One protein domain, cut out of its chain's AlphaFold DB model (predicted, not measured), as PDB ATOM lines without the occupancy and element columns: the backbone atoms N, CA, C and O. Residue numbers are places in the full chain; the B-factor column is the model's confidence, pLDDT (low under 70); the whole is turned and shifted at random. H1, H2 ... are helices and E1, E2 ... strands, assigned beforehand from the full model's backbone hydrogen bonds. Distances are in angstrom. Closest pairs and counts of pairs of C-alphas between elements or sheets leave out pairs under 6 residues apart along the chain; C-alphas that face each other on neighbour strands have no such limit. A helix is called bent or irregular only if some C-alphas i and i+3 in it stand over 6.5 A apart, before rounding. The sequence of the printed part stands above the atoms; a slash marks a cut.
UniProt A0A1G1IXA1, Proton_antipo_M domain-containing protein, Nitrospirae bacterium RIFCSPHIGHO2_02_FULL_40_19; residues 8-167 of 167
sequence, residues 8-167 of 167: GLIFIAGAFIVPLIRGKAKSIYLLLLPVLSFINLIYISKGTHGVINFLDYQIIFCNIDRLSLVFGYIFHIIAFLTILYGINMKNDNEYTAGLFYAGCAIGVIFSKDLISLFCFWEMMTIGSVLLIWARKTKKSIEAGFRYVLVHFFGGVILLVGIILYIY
ATOM      1  N   GLY A   8      -2.065 -39.295  29.042       95.12
ATOM      2  CA  GLY A   8      -0.792 -38.648  28.709       95.12
ATOM      3  C   GLY A   8      -0.116 -39.195  27.443       95.12
ATOM      4  O   GLY A   8       0.530 -38.437  26.717       95.12
ATOM      5  N   LEU A   9      -0.317 -40.477  27.108       95.38
ATOM      6  CA  LEU A   9       0.261 -41.072  25.898       95.38
ATOM      7  C   LEU A   9      -0.350 -40.509  24.613       95.38
ATOM      8  O   LEU A   9       0.349 -40.440  23.606       95.38
ATOM      9  N   ILE A  10      -1.610 -40.062  24.640       96.94
ATOM     10  CA  ILE A  10      -2.255 -39.432  23.477       96.94
ATOM     11  C   ILE A  10      -1.522 -38.137  23.116       96.94
ATOM     12  O   ILE A  10      -1.238 -37.888  21.946       96.94
ATOM     13  N   PHE A  11      -1.141 -37.346  24.120       97.69
ATOM     14  CA  PHE A  11      -0.333 -36.142  23.932       97.69
ATOM     15  C   PHE A  11       1.091 -36.463  23.474       97.69
ATOM     16  O   PHE A  11       1.566 -35.854  22.520       97.69
ATOM     17  N   ILE A  12       1.764 -37.421  24.126       97.81
ATOM     18  CA  ILE A  12       3.155 -37.790  23.812       97.81
ATOM     19  C   ILE A  12       3.263 -38.324  22.382       97.81
ATOM     20  O   ILE A  12       4.049 -37.807  21.594       97.81
ATOM     21  N   ALA A  13       2.452 -39.320  22.019       97.00
ATOM     22  CA  ALA A  13       2.434 -39.864  20.663       97.00
ATOM     23  C   ALA A  13       1.972 -38.803  19.656       97.00
ATOM     24  O   ALA A  13       2.558 -38.654  18.582       97.00
ATOM     25  N   GLY A  14       0.963 -38.015  20.034       96.81
ATOM     26  CA  GLY A  14       0.430 -36.951  19.203       96.81
ATOM     27  C   GLY A  14       1.450 -35.853  18.890       96.81
ATOM     28  O   GLY A  14       1.445 -35.321  17.777       96.81
ATOM     29  N   ALA A  15       2.357 -35.553  19.822       96.88
ATOM     30  CA  ALA A  15       3.419 -34.570  19.650       96.88
ATOM     31  C   ALA A  15       4.345 -34.917  18.475       96.88
ATOM     32  O   ALA A  15       4.644 -34.051  17.657       96.88
ATOM     33  N   PHE A  16       4.744 -36.185  18.326       96.00
ATOM     34  CA  PHE A  16       5.665 -36.610  17.261       96.00
ATOM     35  C   PHE A  16       5.064 -36.527  15.849       96.00
ATOM     36  O   PHE A  16       5.802 -36.463  14.868       96.00
ATOM     37  N   ILE A  17       3.734 -36.477  15.733       96.56
ATOM     38  CA  ILE A  17       3.025 -36.350  14.450       96.56
ATOM     39  C   ILE A  17       2.898 -34.875  14.022       96.56
ATOM     40  O   ILE A  17       2.759 -34.584  12.832       96.56
ATOM     41  N   VAL A  18       3.008 -33.917  14.951       95.19
ATOM     42  CA  VAL A  18       2.896 -32.469  14.680       95.19
ATOM     43  C   VAL A  18       3.732 -31.976  13.486       95.19
ATOM     44  O   VAL A  18       3.157 -31.271  12.649       95.19
ATOM     45  N   PRO A  19       5.035 -32.309  13.340       94.12
ATOM     46  CA  PRO A  19       5.847 -31.813  12.222       94.12
ATOM     47  C   PRO A  19       5.399 -32.341  10.848       94.12
ATOM     48  O   PRO A  19       5.775 -31.776   9.819       94.12
ATOM     49  N   LEU A  20       4.580 -33.397  10.805       95.31
ATOM     50  CA  LEU A  20       4.074 -33.990   9.564       95.31
ATOM     51  C   LEU A  20       2.832 -33.265   9.024       95.31
ATOM     52  O   LEU A  20       2.523 -33.368   7.837       95.31
ATOM     53  N   ILE A  21       2.123 -32.505   9.864       94.56
ATOM     54  CA  ILE A  21       0.865 -31.833   9.511       94.56
ATOM     55  C   ILE A  21       1.136 -30.361   9.163       94.56
ATOM     56  O   ILE A  21       2.044 -29.730   9.702       94.56
ATOM     57  N   ARG A  22       0.363 -29.763   8.248       92.00
ATOM     58  CA  ARG A  22       0.557 -28.366   7.806       92.00
ATOM     59  C   ARG A  22      -0.754 -27.580   7.725       92.00
ATOM     60  O   ARG A  22      -1.837 -28.151   7.633       92.00
ATOM     61  N   GLY A  23      -0.639 -26.251   7.739       90.00
ATOM     62  CA  GLY A  23      -1.760 -25.326   7.538       90.00
ATOM     63  C   GLY A  23      -2.866 -25.453   8.591       90.00
ATOM     64  O   GLY A  23      -2.601 -25.779   9.746       90.00
ATOM     65  N   LYS A  24      -4.121 -25.218   8.184       91.56
ATOM     66  CA  LYS A  24      -5.295 -25.265   9.079       91.56
ATOM     67  C   LYS A  24      -5.506 -26.638   9.733       91.56
ATOM     68  O   LYS A  24      -5.989 -26.701  10.860       91.56
ATOM     69  N   ALA A  25      -5.106 -27.720   9.060       94.56
ATOM     70  CA  ALA A  25      -5.193 -29.072   9.606       94.56
ATOM     71  C   ALA A  25      -4.328 -29.240  10.865       94.56
ATOM     72  O   ALA A  25      -4.732 -29.946  11.782       94.56
ATOM     73  N   LYS A  26      -3.184 -28.542  10.954       94.88
ATOM     74  CA  LYS A  26      -2.333 -28.551  12.154       94.88
ATOM     75  C   LYS A  26      -3.051 -27.916  13.336       94.88
ATOM     76  O   LYS A  26      -3.096 -28.520  14.395       94.88
ATOM     77  N   SER A  27      -3.654 -26.742  13.159       94.50
ATOM     78  CA  SER A  27      -4.391 -26.072  14.237       94.50
ATOM     79  C   SER A  27      -5.535 -26.940  14.768       94.50
ATOM     80  O   SER A  27      -5.689 -27.086  15.977       94.50
ATOM     81  N   ILE A  28      -6.294 -27.575  13.869       96.06
ATOM     82  CA  ILE A  28      -7.356 -28.518  14.248       96.06
ATOM     83  C   ILE A  28      -6.759 -29.703  15.013       96.06
ATOM     84  O   ILE A  28      -7.224 -30.023  16.101       96.06
ATOM     85  N   TYR A  29      -5.699 -30.316  14.486       97.12
ATOM     86  CA  TYR A  29      -5.026 -31.446  15.119       97.12
ATOM     87  C   TYR A  29      -4.521 -31.126  16.534       97.12
ATOM     88  O   TYR A  29      -4.794 -31.877  17.469       97.12
ATOM     89  N   LEU A  30      -3.844 -29.987  16.708       96.88
ATOM     90  CA  LEU A  30      -3.315 -29.548  17.998       96.88
ATOM     91  C   LEU A  30      -4.428 -29.384  19.042       96.88
ATOM     92  O   LEU A  30      -4.250 -29.804  20.180       96.88
ATOM     93  N   LEU A  31      -5.577 -28.813  18.660       97.19
ATOM     94  CA  LEU A  31      -6.729 -28.648  19.555       97.19
ATOM     95  C   LEU A  31      -7.488 -29.959  19.795       97.19
ATOM     96  O   LEU A  31      -8.077 -30.134  20.860       97.19
ATOM     97  N   LEU A  32      -7.467 -30.889  18.838       97.44
ATOM     98  CA  LEU A  32      -8.110 -32.192  18.989       97.44
ATOM     99  C   LEU A  32      -7.386 -33.087  19.995       97.44
ATOM    100  O   LEU A  32      -8.062 -33.813  20.711       97.44
ATOM    101  N   LEU A  33      -6.056 -33.035  20.104       97.62
ATOM    102  CA  LEU A  33      -5.301 -33.873  21.048       97.62
ATOM    103  C   LEU A  33      -5.784 -33.775  22.512       97.62
ATOM    104  O   LEU A  33      -6.140 -34.812  23.077       97.62
ATOM    105  N   PRO A  34      -5.864 -32.582  23.138       97.81
ATOM    106  CA  PRO A  34      -6.389 -32.455  24.495       97.81
ATOM    107  C   PRO A  34      -7.863 -32.852  24.604       97.81
ATOM    108  O   PRO A  34      -8.247 -33.437  25.612       97.81
ATOM    109  N   VAL A  35      -8.680 -32.602  23.575       98.00
ATOM    110  CA  VAL A  35     -10.099 -32.995  23.571       98.00
ATOM    111  C   VAL A  35     -10.243 -34.516  23.528       98.00
ATOM    112  O   VAL A  35     -10.958 -35.084  24.347       98.00
ATOM    113  N   LEU A  36      -9.528 -35.193  22.629       97.50
ATOM    114  CA  LEU A  36      -9.532 -36.651  22.511       97.50
ATOM    115  C   LEU A  36      -8.984 -37.314  23.774       97.50
ATOM    116  O   LEU A  36      -9.563 -38.287  24.249       97.50
ATOM    117  N   SER A  37      -7.914 -36.768  24.354       97.56
ATOM    118  CA  SER A  37      -7.371 -37.262  25.620       97.56
ATOM    119  C   SER A  37      -8.341 -37.072  26.787       97.56
ATOM    120  O   SER A  37      -8.489 -37.969  27.616       97.56
ATOM    121  N   PHE A  38      -9.053 -35.945  26.835       97.75
ATOM    122  CA  PHE A  38     -10.060 -35.688  27.863       97.75
ATOM    123  C   PHE A  38     -11.274 -36.612  27.715       97.75
ATOM    124  O   PHE A  38     -11.747 -37.173  28.700       97.75
ATOM    125  N   ILE A  39     -11.741 -36.823  26.481       96.62
ATOM    126  CA  ILE A  39     -12.794 -37.798  26.177       96.62
ATOM    127  C   ILE A  39     -12.334 -39.202  26.593       96.62
ATOM    128  O   ILE A  39     -13.069 -39.919  27.260       96.62
ATOM    129  N   ASN A  40     -11.099 -39.590  26.274       95.44
ATOM    130  CA  ASN A  40     -10.539 -40.860  26.732       95.44
ATOM    131  C   ASN A  40     -10.560 -40.957  28.269       95.44
ATOM    132  O   ASN A  40     -11.050 -41.946  28.802       95.44
ATOM    133  N   LEU A  41     -10.135 -39.911  28.985       95.81
ATOM    134  CA  LEU A  41     -10.135 -39.877  30.451       95.81
ATOM    135  C   LEU A  41     -11.524 -40.131  31.065       95.81
ATOM    136  O   LEU A  41     -11.625 -40.905  32.014       95.81
ATOM    137  N   ILE A  42     -12.592 -39.526  30.532       94.81
ATOM    138  CA  ILE A  42     -13.952 -39.709  31.080       94.81
ATOM    139  C   ILE A  42     -14.521 -41.115  30.837       94.81
ATOM    140  O   ILE A  42     -15.423 -41.533  31.562       94.81
ATOM    141  N   TYR A  43     -14.009 -41.845  29.841       93.25
ATOM    142  CA  TYR A  43     -14.433 -43.216  29.542       93.25
ATOM    143  C   TYR A  43     -13.640 -44.283  30.302       93.25
ATOM    144  O   TYR A  43     -14.080 -45.432  30.367       93.25
ATOM    145  N   ILE A  44     -12.495 -43.938  30.896       91.56
ATOM    146  CA  ILE A  44     -11.735 -44.885  31.712       91.56
ATOM    147  C   ILE A  44     -12.405 -45.012  33.083       91.56
ATOM    148  O   ILE A  44     -12.635 -44.033  33.796       91.56
ATOM    149  N   SER A  45     -12.708 -46.247  33.481       91.94
ATOM    150  CA  SER A  45     -13.254 -46.527  34.806       91.94
ATOM    151  C   SER A  45     -12.237 -46.219  35.907       91.94
ATOM    152  O   SER A  45     -11.026 -46.363  35.734       91.94
ATOM    153  N   LYS A  46     -12.727 -45.827  37.088       93.06
ATOM    154  CA  LYS A  46     -11.871 -45.666  38.272       93.06
ATOM    155  C   LYS A  46     -11.152 -46.977  38.581       93.06
ATOM    156  O   LYS A  46     -11.763 -48.041  38.506       93.06
ATOM    157  N   GLY A  47      -9.880 -46.892  38.957       93.00
ATOM    158  CA  GLY A  47      -9.068 -48.070  39.243       93.00
ATOM    159  C   GLY A  47      -7.644 -47.971  38.718       93.00
ATOM    160  O   GLY A  47      -7.145 -46.896  38.392       93.00
ATOM    161  N   THR A  48      -6.970 -49.113  38.701       92.06
ATOM    162  CA  THR A  48      -5.584 -49.265  38.261       92.06
ATOM    163  C   THR A  48      -5.561 -49.924  36.884       92.06
ATOM    164  O   THR A  48      -6.152 -50.985  36.696       92.06
ATOM    165  N   HIS A  49      -4.858 -49.300  35.944       92.06
ATOM    166  CA  HIS A  49      -4.748 -49.691  34.542       92.06
ATOM    167  C   HIS A  49      -3.297 -49.572  34.073       92.06
ATOM    168  O   HIS A  49      -2.501 -48.843  34.664       92.06
ATOM    169  N   GLY A  50      -2.957 -50.274  32.988       87.38
ATOM    170  CA  GLY A  50      -1.603 -50.245  32.432       87.38
ATOM    171  C   GLY A  50      -0.563 -50.718  33.447       87.38
ATOM    172  O   GLY A  50       0.361 -49.979  33.761       87.38
ATOM    173  N   VAL A  51      -0.762 -51.914  34.008       91.12
ATOM    174  CA  VAL A  51       0.168 -52.515  34.971       91.12
ATOM    175  C   VAL A  51       1.195 -53.356  34.224       91.12
ATOM    176  O   VAL A  51       0.823 -54.227  33.438       91.12
ATOM    177  N   ILE A  52       2.475 -53.110  34.487       90.31
ATOM    178  CA  ILE A  52       3.596 -53.912  34.002       90.31
ATOM    179  C   ILE A  52       4.353 -54.442  35.217       90.31
ATOM    180  O   ILE A  52       4.793 -53.670  36.063       90.31
ATOM    181  N   ASN A  53       4.517 -55.760  35.294       89.38
ATOM    182  CA  ASN A  53       5.330 -56.388  36.332       89.38
ATOM    183  C   ASN A  53       6.793 -56.403  35.880       89.38
ATOM    184  O   ASN A  53       7.100 -56.919  34.804       89.38
ATOM    185  N   PHE A  54       7.686 -55.854  36.698       84.62
ATOM    186  CA  PHE A  54       9.115 -55.777  36.423       84.62
ATOM    187  C   PHE A  54       9.911 -56.039  37.703       84.62
ATOM    188  O   PHE A  54       9.760 -55.291  38.660       84.62
ATOM    189  N   LEU A  55      10.757 -57.080  37.719       82.62
ATOM    190  CA  LEU A  55      11.599 -57.454  38.872       82.62
ATOM    191  C   LEU A  55      10.834 -57.447  40.214       82.62
ATOM    192  O   LEU A  55      11.237 -56.779  41.159       82.62
ATOM    193  N   ASP A  56       9.686 -58.134  40.260       83.56
ATOM    194  CA  ASP A  56       8.772 -58.200  41.419       83.56
ATOM    195  C   ASP A  56       8.145 -56.861  41.863       83.56
ATOM    196  O   ASP A  56       7.433 -56.794  42.865       83.56
ATOM    197  N   TYR A  57       8.318 -55.803  41.069       85.88
ATOM    198  CA  TYR A  57       7.682 -54.503  41.240       85.88
ATOM    199  C   TYR A  57       6.541 -54.303  40.234       85.88
ATOM    200  O   TYR A  57       6.655 -54.649  39.056       85.88
ATOM    201  N   GLN A  58       5.428 -53.718  40.681       90.81
ATOM    202  CA  GLN A  58       4.312 -53.360  39.800       90.81
ATOM    203  C   GLN A  58       4.439 -51.904  39.357       90.81
ATOM    204  O   GLN A  58       4.219 -50.989  40.147       90.81
ATOM    205  N   ILE A  59       4.741 -51.694  38.078       92.38
ATOM    206  CA  ILE A  59       4.748 -50.372  37.451       92.38
ATOM    207  C   ILE A  59       3.341 -50.087  36.930       92.38
ATOM    208  O   ILE A  59       2.806 -50.827  36.106       92.38
ATOM    209  N   ILE A  60       2.727 -49.017  37.417       93.44
ATOM    210  CA  ILE A  60       1.334 -48.646  37.196       93.44
ATOM    211  C   ILE A  60       1.290 -47.296  36.483       93.44
ATOM    212  O   ILE A  60       1.382 -46.236  37.101       93.44
ATOM    213  N   PHE A  61       1.080 -47.335  35.168       91.75
ATOM    214  CA  PHE A  61       1.098 -46.135  34.324       91.75
ATOM    215  C   PHE A  61      -0.193 -45.310  34.373       91.75
ATOM    216  O   PHE A  61      -0.206 -44.169  33.911       91.75
ATOM    217  N   CYS A  62      -1.302 -45.880  34.854       94.62
ATOM    218  CA  CYS A  62      -2.564 -45.158  34.927       94.62
ATOM    219  C   CYS A  62      -3.413 -45.595  36.124       94.62
ATOM    220  O   CYS A  62      -3.986 -46.683  36.149       94.62
ATOM    221  N   ASN A  63      -3.551 -44.720  37.113       95.62
ATOM    222  CA  ASN A  63      -4.453 -44.898  38.234       95.62
ATOM    223  C   ASN A  63      -5.438 -43.739  38.362       95.62
ATOM    224  O   ASN A  63      -5.068 -42.583  38.553       95.62
ATOM    225  N   ILE A  64      -6.722 -44.071  38.267       96.19
ATOM    226  CA  ILE A  64      -7.808 -43.100  38.328       96.19
ATOM    227  C   ILE A  64      -8.468 -43.162  39.700       96.19
ATOM    228  O   ILE A  64      -9.209 -44.102  40.006       96.19
ATOM    229  N   ASP A  65      -8.232 -42.118  40.488       96.00
ATOM    230  CA  ASP A  65      -8.884 -41.844  41.759       96.00
ATOM    231  C   ASP A  65      -9.516 -40.439  41.752       96.00
ATOM    232  O   ASP A  65      -9.594 -39.764  40.726       96.00
ATOM    233  N   ARG A  66     -10.069 -40.002  42.887       96.25
ATOM    234  CA  ARG A  66     -10.747 -38.697  42.958       96.25
ATOM    235  C   ARG A  66      -9.773 -37.523  42.833       96.25
ATOM    236  O   ARG A  66     -10.163 -36.500  42.282       96.25
ATOM    237  N   LEU A  67      -8.552 -37.660  43.342       96.94
ATOM    238  CA  LEU A  67      -7.530 -36.619  43.312       96.94
ATOM    239  C   LEU A  67      -6.916 -36.505  41.913       96.94
ATOM    240  O   LEU A  67      -6.836 -35.401  41.370       96.94
ATOM    241  N   SER A  68      -6.568 -37.638  41.301       96.88
ATOM    242  CA  SER A  68      -5.997 -37.680  39.957       96.88
ATOM    243  C   SER A  68      -6.980 -37.152  38.907       96.88
ATOM    244  O   SER A  68      -6.566 -36.464  37.979       96.88
ATOM    245  N   LEU A  69      -8.295 -37.336  39.095       97.38
ATOM    246  CA  LEU A  69      -9.316 -36.714  38.241       97.38
ATOM    247  C   LEU A  69      -9.347 -35.183  38.337       97.38
ATOM    248  O   LEU A  69      -9.449 -34.526  37.303       97.38
ATOM    249  N   VAL A  70      -9.232 -34.600  39.537       98.00
ATOM    250  CA  VAL A  70      -9.222 -33.133  39.704       98.00
ATOM    251  C   VAL A  70      -8.050 -32.523  38.939       98.00
ATOM    252  O   VAL A  70      -8.245 -31.632  38.110       98.00
ATOM    253  N   PHE A  71      -6.841 -33.041  39.160       98.12
ATOM    254  CA  PHE A  71      -5.652 -32.564  38.456       98.12
ATOM    255  C   PHE A  71      -5.691 -32.904  36.967       98.12
ATOM    256  O   PHE A  71      -5.346 -32.060  36.143       98.12
ATOM    257  N   GLY A  72      -6.185 -34.088  36.605       97.88
ATOM    258  CA  GLY A  72      -6.378 -34.500  35.222       97.88
ATOM    259  C   GLY A  72      -7.242 -33.502  34.456       97.88
ATOM    260  O   GLY A  72      -6.832 -33.037  33.395       97.88
ATOM    261  N   TYR A  73      -8.388 -33.094  35.004       98.25
ATOM    262  CA  TYR A  73      -9.258 -32.104  34.366       98.25
ATOM    263  C   TYR A  73      -8.586 -30.739  34.233       98.25
ATOM    264  O   TYR A  73      -8.598 -30.158  33.148       98.25
ATOM    265  N   ILE A  74      -7.944 -30.254  35.301       98.38
ATOM    266  CA  ILE A  74      -7.233 -28.969  35.291       98.38
ATOM    267  C   ILE A  74      -6.152 -28.958  34.205       98.38
ATOM    268  O   ILE A  74      -6.096 -28.026  33.403       98.38
ATOM    269  N   PHE A  75      -5.327 -30.002  34.124       98.19
ATOM    270  CA  PHE A  75      -4.223 -30.059  33.165       98.19
ATOM    271  C   PHE A  75      -4.700 -30.202  31.717       98.19
ATOM    272  O   PHE A  75      -4.098 -29.597  30.832       98.19
ATOM    273  N   HIS A  76      -5.801 -30.915  31.456       98.44
ATOM    274  CA  HIS A  76      -6.391 -30.959  30.112       98.44
ATOM    275  C   HIS A  76      -6.943 -29.592  29.685       98.44
ATOM    276  O   HIS A  76      -6.726 -29.177  28.545       98.44
ATOM    277  N   ILE A  77      -7.609 -28.870  30.596       98.31
ATOM    278  CA  ILE A  77      -8.121 -27.517  30.332       98.31
ATOM    279  C   ILE A  77      -6.960 -26.557  30.060       98.31
ATOM    280  O   ILE A  77      -6.979 -25.849  29.054       98.31
ATOM    281  N   ILE A  78      -5.928 -26.559  30.909       98.19
ATOM    282  CA  ILE A  78      -4.740 -25.716  30.719       98.19
ATOM    283  C   ILE A  78      -4.066 -26.045  29.385       98.19
ATOM    284  O   ILE A  78      -3.804 -25.129  28.613       98.19
ATOM    285  N   ALA A  79      -3.854 -27.326  29.065       98.00
ATOM    286  CA  ALA A  79      -3.244 -27.729  27.800       98.00
ATOM    287  C   ALA A  79      -4.044 -27.226  26.588       98.00
ATOM    288  O   ALA A  79      -3.462 -26.653  25.664       98.00
ATOM    289  N   PHE A  80      -5.375 -27.369  26.606       98.44
ATOM    290  CA  PHE A  80      -6.241 -26.843  25.549       98.44
ATOM    291  C   PHE A  80      -6.111 -25.321  25.410       98.44
ATOM    292  O   PHE A  80      -5.907 -24.821  24.304       98.44
ATOM    293  N   LEU A  81      -6.181 -24.581  26.520       98.12
ATOM    294  CA  LEU A  81      -6.087 -23.120  26.512       98.12
ATOM    295  C   LEU A  81      -4.708 -22.626  26.065       98.12
ATOM    296  O   LEU A  81      -4.627 -21.663  25.306       98.12
ATOM    297  N   THR A  82      -3.625 -23.288  26.479       96.69
ATOM    298  CA  THR A  82      -2.262 -22.961  26.042       96.69
ATOM    299  C   THR A  82      -2.100 -23.163  24.537       96.69
ATOM    300  O   THR A  82      -1.549 -22.295  23.862       96.69
ATOM    301  N   ILE A  83      -2.623 -24.263  23.988       96.38
ATOM    302  CA  ILE A  83      -2.594 -24.523  22.544       96.38
ATOM    303  C   ILE A  83      -3.453 -23.507  21.791       96.38
ATOM    304  O   ILE A  83      -3.016 -22.984  20.769       96.38
ATOM    305  N   LEU A  84      -4.650 -23.198  22.297       96.88
ATOM    306  CA  LEU A  84      -5.547 -22.214  21.693       96.88
ATOM    307  C   LEU A  84      -4.908 -20.823  21.649       96.88
ATOM    308  O   LEU A  84      -4.931 -20.165  20.611       96.88
ATOM    309  N   TYR A  85      -4.291 -20.400  22.752       96.06
ATOM    310  CA  TYR A  85      -3.549 -19.145  22.829       96.06
ATOM    311  C   TYR A  85      -2.361 -19.129  21.857       96.06
ATOM    312  O   TYR A  85      -2.130 -18.146  21.153       96.06
ATOM    313  N   GLY A  86      -1.627 -20.241  21.785       92.94
ATOM    314  CA  GLY A  86      -0.445 -20.397  20.948       92.94
ATOM    315  C   GLY A  86      -0.718 -20.755  19.487       92.94
ATOM    316  O   GLY A  86       0.241 -20.865  18.742       92.94
ATOM    317  N   ILE A  87      -1.970 -20.916  19.039       92.06
ATOM    318  CA  ILE A  87      -2.333 -21.589  17.770       92.06
ATOM    319  C   ILE A  87      -1.738 -20.960  16.496       92.06
ATOM    320  O   ILE A  87      -1.639 -21.605  15.450       92.06
ATOM    321  N   ASN A  88      -1.361 -19.682  16.574       87.81
ATOM    322  CA  ASN A  88      -0.773 -18.915  15.476       87.81
ATOM    323  C   ASN A  88       0.765 -18.921  15.497       87.81
ATOM    324  O   ASN A  88       1.397 -18.314  14.626       87.81
ATOM    325  N   MET A  89       1.385 -19.593  16.471       86.25
ATOM    326  CA  MET A  89       2.829 -19.792  16.503       86.25
ATOM    327  C   MET A  89       3.245 -20.657  15.309       86.25
ATOM    328  O   MET A  89       2.577 -21.625  14.944       86.25
ATOM    329  N   LYS A  90       4.353 -20.286  14.663       78.19
ATOM    330  CA  LYS A  90       4.859 -20.942  13.443       78.19
ATOM    331  C   LYS A  90       6.026 -21.900  13.722       78.19
ATOM    332  O   LYS A  90       6.793 -22.197  12.810       78.19
ATOM    333  N   ASN A  91       6.197 -22.338  14.971       88.75
ATOM    334  CA  ASN A  91       7.329 -23.161  15.395       88.75
ATOM    335  C   ASN A  91       6.870 -24.554  15.842       88.75
ATOM    336  O   ASN A  91       6.388 -24.741  16.956       88.75
ATOM    337  N   ASP A  92       7.067 -25.547  14.977       91.88
ATOM    338  CA  ASP A  92       6.671 -26.937  15.236       91.88
ATOM    339  C   ASP A  92       7.398 -27.544  16.438       91.88
ATOM    340  O   ASP A  92       6.833 -28.387  17.138       91.88
ATOM    341  N   ASN A  93       8.618 -27.081  16.722       93.88
ATOM    342  CA  ASN A  93       9.383 -27.542  17.874       93.88
ATOM    343  C   ASN A  93       8.728 -27.105  19.190       93.88
ATOM    344  O   ASN A  93       8.741 -27.871  20.147       93.88
ATOM    345  N   GLU A  94       8.130 -25.909  19.233       94.94
ATOM    346  CA  GLU A  94       7.420 -25.419  20.423       94.94
ATOM    347  C   GLU A  94       6.148 -26.233  20.669       94.94
ATOM    348  O   GLU A  94       5.907 -26.663  21.795       94.94
ATOM    349  N   TYR A  95       5.376 -26.536  19.619       95.62
ATOM    350  CA  TYR A  95       4.196 -27.395  19.752       95.62
ATOM    351  C   TYR A  95       4.547 -28.821  20.163       95.62
ATOM    352  O   TYR A  95       3.912 -29.371  21.059       95.62
ATOM    353  N   THR A  96       5.557 -29.415  19.526       96.62
ATOM    354  CA  THR A  96       5.994 -30.785  19.821       96.62
ATOM    355  C   THR A  96       6.478 -30.882  21.266       96.62
ATOM    356  O   THR A  96       6.000 -31.726  22.018       96.62
ATOM    357  N   ALA A  97       7.368 -29.981  21.690       97.00
ATOM    358  CA  ALA A  97       7.886 -29.979  23.052       97.00
ATOM    359  C   ALA A  97       6.796 -29.665  24.091       97.00
ATOM    360  O   ALA A  97       6.744 -30.314  25.132       97.00
ATOM    361  N   GLY A  98       5.894 -28.722  23.798       96.75
ATOM    362  CA  GLY A  98       4.790 -28.359  24.688       96.75
ATOM    363  C   GLY A  98       3.776 -29.489  24.879       96.75
ATOM    364  O   GLY A  98       3.390 -29.779  26.009       96.75
ATOM    365  N   LEU A  99       3.382 -30.171  23.798       97.56
ATOM    366  CA  LEU A  99       2.502 -31.342  23.867       97.56
ATOM    367  C   LEU A  99       3.177 -32.518  24.573       97.56
ATOM    368  O   LEU A  99       2.550 -33.157  25.412       97.56
ATOM    369  N   PHE A 100       4.452 -32.775  24.275       98.38
ATOM    370  CA  PHE A 100       5.222 -33.816  24.950       98.38
ATOM    371  C   PHE A 100       5.304 -33.545  26.458       98.38
ATOM    372  O   PHE A 100       4.979 -34.424  27.254       98.38
ATOM    373  N   TYR A 101       5.631 -32.310  26.855       98.12
ATOM    374  CA  TYR A 101       5.631 -31.872  28.251       98.12
ATOM    375  C   TYR A 101       4.263 -32.069  28.915       98.12
ATOM    376  O   TYR A 101       4.182 -32.683  29.979       98.12
ATOM    377  N   ALA A 102       3.182 -31.599  28.283       98.19
ATOM    378  CA  ALA A 102       1.827 -31.728  28.817       98.19
ATOM    379  C   ALA A 102       1.426 -33.199  29.003       98.19
ATOM    380  O   ALA A 102       0.868 -33.563  30.037       98.19
ATOM    381  N   GLY A 103       1.761 -34.057  28.037       98.19
ATOM    382  CA  GLY A 103       1.517 -35.491  28.125       98.19
ATOM    383  C   GLY A 103       2.290 -36.166  29.255       98.19
ATOM    384  O   GLY A 103       1.716 -36.981  29.975       98.19
ATOM    385  N   CYS A 104       3.550 -35.784  29.470       98.31
ATOM    386  CA  CYS A 104       4.345 -36.288  30.590       98.31
ATOM    387  C   CYS A 104       3.787 -35.815  31.937       98.31
ATOM    388  O   CYS A 104       3.643 -36.625  32.843       98.31
ATOM    389  N   ALA A 105       3.387 -34.546  32.052       98.25
ATOM    390  CA  ALA A 105       2.757 -34.018  33.262       98.25
ATOM    391  C   ALA A 105       1.449 -34.754  33.601       98.25
ATOM    392  O   ALA A 105       1.205 -35.108  34.752       98.25
ATOM    393  N   ILE A 106       0.628 -35.051  32.588       98.12
ATOM    394  CA  ILE A 106      -0.564 -35.893  32.747       98.12
ATOM    395  C   ILE A 106      -0.179 -37.323  33.161       98.12
ATOM    396  O   ILE A 106      -0.847 -37.912  34.006       98.12
ATOM    397  N   GLY A 107       0.909 -37.873  32.618       97.44
ATOM    398  CA  GLY A 107       1.470 -39.156  33.050       97.44
ATOM    399  C   GLY A 107       1.854 -39.171  34.533       97.44
ATOM    400  O   GLY A 107       1.470 -40.097  35.244       97.44
ATOM    401  N   VAL A 108       2.510 -38.114  35.029       97.88
ATOM    402  CA  VAL A 108       2.829 -37.949  36.462       97.88
ATOM    403  C   VAL A 108       1.555 -37.981  37.313       97.88
ATOM    404  O   VAL A 108       1.514 -38.696  38.308       97.88
ATOM    405  N   ILE A 109       0.495 -37.270  36.907       97.88
ATOM    406  CA  ILE A 109      -0.784 -37.213  37.646       97.88
ATOM    407  C   ILE A 109      -1.419 -38.599  37.816       97.88
ATOM    408  O   ILE A 109      -2.025 -38.874  38.851       97.88
ATOM    409  N   PHE A 110      -1.316 -39.456  36.800       97.31
ATOM    410  CA  PHE A 110      -1.919 -40.789  36.811       97.31
ATOM    411  C   PHE A 110      -0.956 -41.898  37.257       97.31
ATOM    412  O   PHE A 110      -1.359 -43.061  37.286       97.31
ATOM    413  N   SER A 111       0.284 -41.574  37.619       96.44
ATOM    414  CA  SER A 111       1.242 -42.543  38.158       96.44
ATOM    415  C   SER A 111       0.874 -42.913  39.592       96.44
ATOM    416  O   SER A 111       0.615 -42.033  40.412       96.44
ATOM    417  N   LYS A 112       0.842 -44.212  39.910       94.88
ATOM    418  CA  LYS A 112       0.546 -44.690  41.278       94.88
ATOM    419  C   LYS A 112       1.793 -45.088  42.055       94.88
ATOM    420  O   LYS A 112       1.793 -45.033  43.281       94.88
ATOM    421  N   ASP A 113       2.818 -45.536  41.347       94.44
ATOM    422  CA  ASP A 113       4.077 -45.982  41.920       94.44
ATOM    423  C   ASP A 113       5.188 -44.956  41.664       94.44
ATOM    424  O   ASP A 113       5.083 -44.089  40.793       94.44
ATOM    425  N   LEU A 114       6.261 -45.042  42.449       95.06
ATOM    426  CA  LEU A 114       7.344 -44.063  42.399       95.06
ATOM    427  C   LEU A 114       8.192 -44.186  41.128       95.06
ATOM    428  O   LEU A 114       8.748 -43.185  40.683       95.06
ATOM    429  N   ILE A 115       8.279 -45.378  40.529       94.56
ATOM    430  CA  ILE A 115       9.076 -45.604  39.321       94.56
ATOM    431  C   ILE A 115       8.374 -44.990  38.108       94.56
ATOM    432  O   ILE A 115       9.001 -44.230  37.374       94.56
ATOM    433  N   SER A 116       7.077 -45.250  37.909       94.75
ATOM    434  CA  SER A 116       6.303 -44.619  36.831       94.75
ATOM    435  C   SER A 116       6.265 -43.099  36.984       94.75
ATOM    436  O   SER A 116       6.495 -42.387  36.001       94.75
ATOM    437  N   LEU A 117       6.089 -42.605  38.218       96.75
ATOM    438  CA  LEU A 117       6.164 -41.180  38.533       96.75
ATOM    439  C   LEU A 117       7.517 -40.603  38.120       96.75
ATOM    440  O   LEU A 117       7.551 -39.594  37.420       96.75
ATOM    441  N   PHE A 118       8.618 -41.251  38.507       96.88
ATOM    442  CA  PHE A 118       9.968 -40.824  38.155       96.88
ATOM    443  C   PHE A 118      10.197 -40.823  36.638       96.88
ATOM    444  O   PHE A 118      10.705 -39.845  36.094       96.88
ATOM    445  N   CYS A 119       9.760 -41.863  35.923       96.06
ATOM    446  CA  CYS A 119       9.885 -41.921  34.467       96.06
ATOM    447  C   CYS A 119       9.173 -40.743  33.787       96.06
ATOM    448  O   CYS A 119       9.778 -40.050  32.968       96.06
ATOM    449  N   PHE A 120       7.912 -40.473  34.140       97.56
ATOM    450  CA  PHE A 120       7.196 -39.328  33.577       97.56
ATOM    451  C   PHE A 120       7.769 -37.987  34.043       97.56
ATOM    452  O   PHE A 120       7.761 -37.030  33.270       97.56
ATOM    453  N   TRP A 121       8.299 -37.908  35.264       96.94
ATOM    454  CA  TRP A 121       8.960 -36.718  35.800       96.94
ATOM    455  C   TRP A 121      10.218 -36.344  35.003       96.94
ATOM    456  O   TRP A 121      10.396 -35.189  34.607       96.94
ATOM    457  N   GLU A 122      11.067 -37.324  34.696       97.25
ATOM    458  CA  GLU A 122      12.259 -37.125  33.869       97.25
ATOM    459  C   GLU A 122      11.889 -36.804  32.417       97.25
ATOM    460  O   GLU A 122      12.418 -35.860  31.827       97.25
ATOM    461  N   MET A 123      10.908 -37.508  31.841       97.56
ATOM    462  CA  MET A 123      10.400 -37.179  30.505       97.56
ATOM    463  C   MET A 123       9.816 -35.758  30.452       97.56
ATOM    464  O   MET A 123      10.052 -35.027  29.490       97.56
ATOM    465  N   MET A 124       9.113 -35.320  31.498       97.31
ATOM    466  CA  MET A 124       8.608 -33.952  31.618       97.31
ATOM    467  C   MET A 124       9.760 -32.938  31.650       97.31
ATOM    468  O   MET A 124       9.685 -31.917  30.967       97.31
ATOM    469  N   THR A 125      10.851 -33.243  32.360       96.56
ATOM    470  CA  THR A 125      12.078 -32.427  32.378       96.56
ATOM    471  C   THR A 125      12.723 -32.340  30.991       96.56
ATOM    472  O   THR A 125      13.132 -31.265  30.556       96.56
ATOM    473  N   ILE A 126      12.770 -33.444  30.239       96.38
ATOM    474  CA  ILE A 126      13.236 -33.428  28.844       96.38
ATOM    475  C   ILE A 126      12.328 -32.525  27.995       96.38
ATOM    476  O   ILE A 126      12.816 -31.678  27.246       96.38
ATOM    477  N   GLY A 127      11.008 -32.653  28.141       96.44
ATOM    478  CA  GLY A 127      10.026 -31.837  27.428       96.44
ATOM    479  C   GLY A 127      10.181 -30.336  27.673       96.44
ATOM    480  O   GLY A 127      10.169 -29.553  26.721       96.44
ATOM    481  N   SER A 128      10.381 -29.919  28.925       96.19
ATOM    482  CA  SER A 128      10.568 -28.505  29.273       96.19
ATOM    483  C   SER A 128      11.877 -27.941  28.721       96.19
ATOM    484  O   SER A 128      11.891 -26.825  28.204       96.19
ATOM    485  N   VAL A 129      12.961 -28.716  28.741       97.12
ATOM    486  CA  VAL A 129      14.246 -28.313  28.149       97.12
ATOM    487  C   VAL A 129      14.127 -28.142  26.639       97.12
ATOM    488  O   VAL A 129      14.568 -27.123  26.100       97.12
ATOM    489  N   LEU A 130      13.480 -29.090  25.953       96.25
ATOM    490  CA  LEU A 130      13.210 -28.986  24.518       96.25
ATOM    491  C   LEU A 130      12.378 -27.740  24.200       96.25
ATOM    492  O   LEU A 130      12.671 -27.043  23.227       96.25
ATOM    493  N   LEU A 131      11.392 -27.420  25.041       95.81
ATOM    494  CA  LEU A 131      10.558 -26.231  24.884       95.81
ATOM    495  C   LEU A 131      11.370 -24.942  25.070       95.81
ATOM    496  O   LEU A 131      11.256 -24.024  24.258       95.81
ATOM    497  N   ILE A 132      12.241 -24.885  26.083       96.81
ATOM    498  CA  ILE A 132      13.147 -23.750  26.300       96.81
ATOM    499  C   ILE A 132      14.060 -23.568  25.083       96.81
ATOM    500  O   ILE A 132      14.182 -22.454  24.567       96.81
ATOM    501  N   TRP A 133      14.686 -24.640  24.592       96.81
ATOM    502  CA  TRP A 133      15.612 -24.603  23.454       96.81
ATOM    503  C   TRP A 133      14.937 -24.378  22.099       96.81
ATOM    504  O   TRP A 133      15.591 -23.891  21.173       96.81
ATOM    505  N   ALA A 134      13.630 -24.628  21.975       94.50
ATOM    506  CA  ALA A 134      12.878 -24.389  20.744       94.50
ATOM    507  C   ALA A 134      12.943 -22.923  20.274       94.50
ATOM    508  O   ALA A 134      12.812 -22.660  19.074       94.50
ATOM    509  N   ARG A 135      13.237 -21.985  21.188       93.38
ATOM    510  CA  ARG A 135      13.435 -20.562  20.886       93.38
ATOM    511  C   ARG A 135      14.732 -20.252  20.121       93.38
ATOM    512  O   ARG A 135      14.817 -19.182  19.525       93.38
ATOM    513  N   LYS A 136      15.736 -21.139  20.131       92.88
ATOM    514  CA  LYS A 136      16.995 -21.037  19.352       92.88
ATOM    515  C   LYS A 136      17.766 -19.713  19.516       92.88
ATOM    516  O   LYS A 136      18.377 -19.220  18.572       92.88
ATOM    517  N   THR A 137      17.762 -19.127  20.713       96.44
ATOM    518  CA  THR A 137      18.593 -17.946  21.024       96.44
ATOM    519  C   THR A 137      19.675 -18.311  22.029       96.44
ATOM    520  O   THR A 137      19.467 -19.201  22.850       96.44
ATOM    521  N   LYS A 138      20.800 -17.583  22.030       96.06
ATOM    522  CA  LYS A 138      21.886 -17.792  23.005       96.06
ATOM    523  C   LYS A 138      21.369 -17.799  24.453       96.06
ATOM    524  O   LYS A 138      21.667 -18.717  25.207       96.06
ATOM    525  N   LYS A 139      20.489 -16.847  24.790       97.25
ATOM    526  CA  LYS A 139      19.841 -16.763  26.112       97.25
ATOM    527  C   LYS A 139      18.998 -17.999  26.446       97.25
ATOM    528  O   LYS A 139      19.030 -18.461  27.580       97.25
ATOM    529  N   SER A 140      18.239 -18.522  25.481       96.38
ATOM    530  CA  SER A 140      17.415 -19.727  25.674       96.38
ATOM    531  C   SER A 140      18.285 -20.973  25.847       96.38
ATOM    532  O   SER A 140      18.007 -21.785  26.723       96.38
ATOM    533  N   ILE A 141      19.383 -21.086  25.096       96.12
ATOM    534  CA  ILE A 141      20.330 -22.197  25.229       96.12
ATOM    535  C   ILE A 141      20.944 -22.204  26.635       96.12
ATOM    536  O   ILE A 141      20.841 -23.207  27.338       96.12
ATOM    537  N   GLU A 142      21.487 -21.070  27.083       97.25
ATOM    538  CA  GLU A 142      22.074 -20.906  28.423       97.25
ATOM    539  C   GLU A 142      21.053 -21.111  29.557       97.25
ATOM    540  O   GLU A 142      21.379 -21.651  30.616       97.25
ATOM    541  N   ALA A 143      19.800 -20.681  29.367       97.44
ATOM    542  CA  ALA A 143      18.722 -20.954  30.315       97.44
ATOM    543  C   ALA A 143      18.395 -22.451  30.391       97.44
ATOM    544  O   ALA A 143      18.308 -22.987  31.493       97.44
ATOM    545  N   GLY A 144      18.284 -23.132  29.247       96.62
ATOM    546  CA  GLY A 144      18.018 -24.567  29.204       96.62
ATOM    547  C   GLY A 144      19.145 -25.388  29.827       96.62
ATOM    548  O   GLY A 144      18.858 -26.303  30.585       96.62
ATOM    549  N   PHE A 145      20.416 -25.015  29.634       96.00
ATOM    550  CA  PHE A 145      21.537 -25.682  30.315       96.00
ATOM    551  C   PHE A 145      21.437 -25.598  31.842       96.00
ATOM    552  O   PHE A 145      21.575 -26.609  32.526       96.00
ATOM    553  N   ARG A 146      21.154 -24.410  32.393       96.75
ATOM    554  CA  ARG A 146      20.965 -24.243  33.846       96.75
ATOM    555  C   ARG A 146      19.771 -25.043  34.356       96.75
ATOM    556  O   ARG A 146      19.865 -25.669  35.405       96.75
ATOM    557  N   TYR A 147      18.680 -25.038  33.594       96.38
ATOM    558  CA  TYR A 147      17.493 -25.823  33.902       96.38
ATOM    559  C   TYR A 147      17.821 -27.323  33.962       96.38
ATOM    560  O   TYR A 147      17.530 -27.954  34.974       96.38
ATOM    561  N   VAL A 148      18.492 -27.872  32.938       95.56
ATOM    562  CA  VAL A 148      18.920 -29.285  32.904       95.56
ATOM    563  C   VAL A 148      19.749 -29.624  34.134       95.56
ATOM    564  O   VAL A 148      19.458 -30.612  34.787       95.56
ATOM    565  N   LEU A 149      20.756 -28.814  34.479       95.88
ATOM    566  CA  LEU A 149      21.652 -29.118  35.599       95.88
ATOM    567  C   LEU A 149      20.907 -29.214  36.936       95.88
ATOM    568  O   LEU A 149      21.119 -30.162  37.688       95.88
ATOM    569  N   VAL A 150      20.019 -28.257  37.218       97.00
ATOM    570  CA  VAL A 150      19.248 -28.237  38.471       97.00
ATOM    571  C   VAL A 150      18.246 -29.387  38.515       97.00
ATOM    572  O   VAL A 150      18.157 -30.086  39.524       97.00
ATOM    573  N   HIS A 151      17.509 -29.612  37.425       95.94
ATOM    574  CA  HIS A 151      16.493 -30.658  37.385       95.94
ATOM    575  C   HIS A 151      17.097 -32.060  37.358       95.94
ATOM    576  O   HIS A 151      16.591 -32.928  38.056       95.94
ATOM    577  N   PHE A 152      18.203 -32.269  36.644       93.56
ATOM    578  CA  PHE A 152      18.917 -33.543  36.638       93.56
ATOM    579  C   PHE A 152      19.479 -33.870  38.023       93.56
ATOM    580  O   PHE A 152      19.336 -34.990  38.499       93.56
ATOM    581  N   PHE A 153      20.058 -32.885  38.715       96.62
ATOM    582  CA  PHE A 153      20.510 -33.073  40.092       96.62
ATOM    583  C   PHE A 153      19.352 -33.442  41.032       96.62
ATOM    584  O   PHE A 153      19.455 -34.407  41.790       96.62
ATOM    585  N   GLY A 154      18.229 -32.721  40.946       96.31
ATOM    586  CA  GLY A 154      17.018 -33.043  41.706       96.31
ATOM    587  C   GLY A 154      16.453 -34.428  41.373       96.31
ATOM    588  O   GLY A 154      16.067 -35.160  42.280       96.31
ATOM    589  N   GLY A 155      16.467 -34.809  40.095       95.81
ATOM    590  CA  GLY A 155      16.061 -36.123  39.600       95.81
ATOM    591  C   GLY A 155      16.918 -37.249  40.166       95.81
ATOM    592  O   GLY A 155      16.388 -38.232  40.673       95.81
ATOM    593  N   VAL A 156      18.243 -37.082  40.193       96.81
ATOM    594  CA  VAL A 156      19.159 -38.058  40.807       96.81
ATOM    595  C   VAL A 156      18.902 -38.197  42.307       96.81
ATOM    596  O   VAL A 156      18.839 -39.318  42.805       96.81
ATOM    597  N   ILE A 157      18.708 -37.091  43.035       97.50
ATOM    598  CA  ILE A 157      18.365 -37.146  44.468       97.50
ATOM    599  C   ILE A 157      17.044 -37.889  44.681       97.50
ATOM    600  O   ILE A 157      16.958 -38.746  45.560       97.50
ATOM    601  N   LEU A 158      16.026 -37.579  43.875       96.75
ATOM    602  CA  LEU A 158      14.737 -38.256  43.932       96.75
ATOM    603  C   LEU A 158      14.897 -39.756  43.664       96.75
ATOM    604  O   LEU A 158      14.388 -40.558  44.439       96.75
ATOM    605  N   LEU A 159      15.649 -40.141  42.630       96.44
ATOM    606  CA  LEU A 159      15.920 -41.540  42.301       96.44
ATOM    607  C   LEU A 159      16.612 -42.273  43.454       96.44
ATOM    608  O   LEU A 159      16.204 -43.376  43.803       96.44
ATOM    609  N   VAL A 160      17.620 -41.656  44.075       97.12
ATOM    610  CA  VAL A 160      18.277 -42.215  45.264       97.12
ATOM    611  C   VAL A 160      17.263 -42.421  46.389       97.12
ATOM    612  O   VAL A 160      17.226 -43.498  46.978       97.12
ATOM    613  N   GLY A 161      16.400 -41.437  46.652       96.88
ATOM    614  CA  GLY A 161      15.333 -41.560  47.648       96.88
ATOM    615  C   GLY A 161      14.339 -42.682  47.338       96.88
ATOM    616  O   GLY A 161      13.941 -43.408  48.243       96.88
ATOM    617  N   ILE A 162      13.974 -42.865  46.066       94.94
ATOM    618  CA  ILE A 162      13.095 -43.954  45.619       94.94
ATOM    619  C   ILE A 162      13.762 -45.313  45.850       94.94
ATOM    620  O   ILE A 162      13.128 -46.211  46.397       94.94
ATOM    621  N   ILE A 163      15.036 -45.461  45.476       93.38
ATOM    622  CA  ILE A 163      15.787 -46.708  45.667       93.38
ATOM    623  C   ILE A 163      15.883 -47.051  47.159       93.38
ATOM    624  O   ILE A 163      15.573 -48.178  47.523       93.38
ATOM    625  N   LEU A 164      16.233 -46.082  48.013       94.94
ATOM    626  CA  LEU A 164      16.316 -46.260  49.472       94.94
ATOM    627  C   LEU A 164      14.963 -46.517  50.152       94.94
ATOM    628  O   LEU A 164      14.929 -46.951  51.297       94.94
ATOM    629  N   TYR A 165      13.852 -46.159  49.511       92.62
ATOM    630  CA  TYR A 165      12.514 -46.429  50.036       92.62
ATOM    631  C   TYR A 165      12.019 -47.829  49.658       92.62
ATOM    632  O   TYR A 165      11.254 -48.437  50.403       92.62
ATOM    633  N   ILE A 166      12.413 -48.316  48.478       86.44
ATOM    634  CA  ILE A 166      11.991 -49.618  47.949       86.44
ATOM    635  C   ILE A 166      12.853 -50.763  48.507       86.44
ATOM    636  O   ILE A 166      12.326 -51.860  48.696       86.44
ATOM    637  N   TYR A 167      14.142 -50.512  48.754       78.19
ATOM    638  CA  TYR A 167      15.112 -51.466  49.309       78.19
ATOM    639  C   TYR A 167      15.469 -51.132  50.755       78.19
ATOM    640  O   TYR A 167      15.546 -52.084  51.563       78.19
TER     641      TYR A 167
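AT A GLANCE: This is residues 8 to 167 of the 167 residues of the protein "Proton_antipo_M domain-containing protein" of Nitrospirae bacterium RIFCSPHIGHO2_02_FULL_40_19 (UniProt A0A1G1IXA1). Six nearly aligned helices run to and fro: H1, H2, H3 and H4 form a four-helix bundle, and from H4 the helices H5 and H6 carry on side by side as a row, so that H6 is the far edge of the whole. A bent hairpin of two strands, E1 and E2, is set between H2 and H3 at the end of the helices where H4 ends and H5 begins, and E2 packs on H4 and H5 there. The printed part has 160 residues, with six named helices and two named strands in the order H1, H2, E1, E2, H3, H4, H5, H6; the sheet E1 - E2 is antiparallel and the class is mostly helix. The whole is compact, with a radius of gyration of the C-alphas of 16.6 A and spans of 50 by 41 by 25 A.

HOW THE PARTS SIT: H1, residues 8 to 20, and H2, residues 23 to 43, form a helical hairpin; they touch at a shallow tilt of 12 degrees, and their closest C-alphas, those of Ile 10 and Ser 37, are 6.0 A apart. E1, residues 47 to 54, and E2, residues 57 to 64, form a hairpin of antiparallel neighbour strands at 159 degrees. Between them N 49 and O 62 are within hydrogen-bond range at 2.8 A, as are N 59 and O 52 at 2.8 A. E1 bends by 63 degrees at residue 50 and E2 by 67 degrees at residue 61. H3, residues 66 to 86, touches H2 at a shallow tilt of 8 degrees, opposite ways; H2 touches H3 with residues 30 to 38 alone, and the closest C-alphas of the two are those of Pro 34 and Phe 80, 5.7 A apart. H4, residues 92 to 110, is the hub, touching three helices: H1, H3 and H5, residues 114 to 133. The closest C-alphas of H1 and H4, those of Gly 8 and Gly 103, are 4.0 A apart, at a shallow tilt of 9 degrees. Those of H3 and H4 are Ser 68 and Ile 109, 5.7 A apart, and H2 and H4 are near each other. H1, H2, H3 and H4 are an up and down bundle, in which each helix runs against the one before it. H4 and H5 touch at a shallow tilt of 20 degrees, opposite ways, with the C-alphas of Tyr 101 and Gly 127 closest at 4.5 A. The closest C-alphas of E2 and H4 are those of Cys 62 and Phe 110, 4.8 A apart; those of E2 and H5 are Phe 61 and Ser 116, 6.0 A apart. H6, residues 138 to 166, touches H5 at a shallow tilt of 4 degrees, opposite ways, with Val 129 and Gly 144 closest at 5.4 A between C-alphas; H6 and H4 are apart. Every O i to N i+4 pair is within hydrogen-bond range in H3, H4, H5 and H6, against 14 of 17 in H2 and 4 of 9 in H1, where 8 of 10 O i to N i+3 pairs are within range.

IN THESE COORDINATES: H1 begins at C-alpha 8, (-0.792, -38.648, 28.709), and is 20.3 A long; it is irregular, but only just, with C-alphas 16 and 19 7.0 A apart. H2 is 31.1 A long, with a kink of 28 degrees near residue 31. E1 measures 19.9 A and E2 19.5 A. H3 is 30.4 A long, H4 27.0 A and H5 28.4 A; H4 ends at C-alpha 110, (-1.919, -40.789, 36.811). H6, the longest helix with 29 residues, is 41.6 A long and ends at C-alpha 166, (11.991, -49.618, 47.949).

THE WHOLE: The two C-alphas farthest apart are those of Lys 24 and Tyr 167, at 52.2 A. The printed part runs from residue 8 to residue 167, the chain's last, and has no cut. The seven links between successive elements are tight. The mean pLDDT of the printed part is 95.1, and no printed residue is under 70.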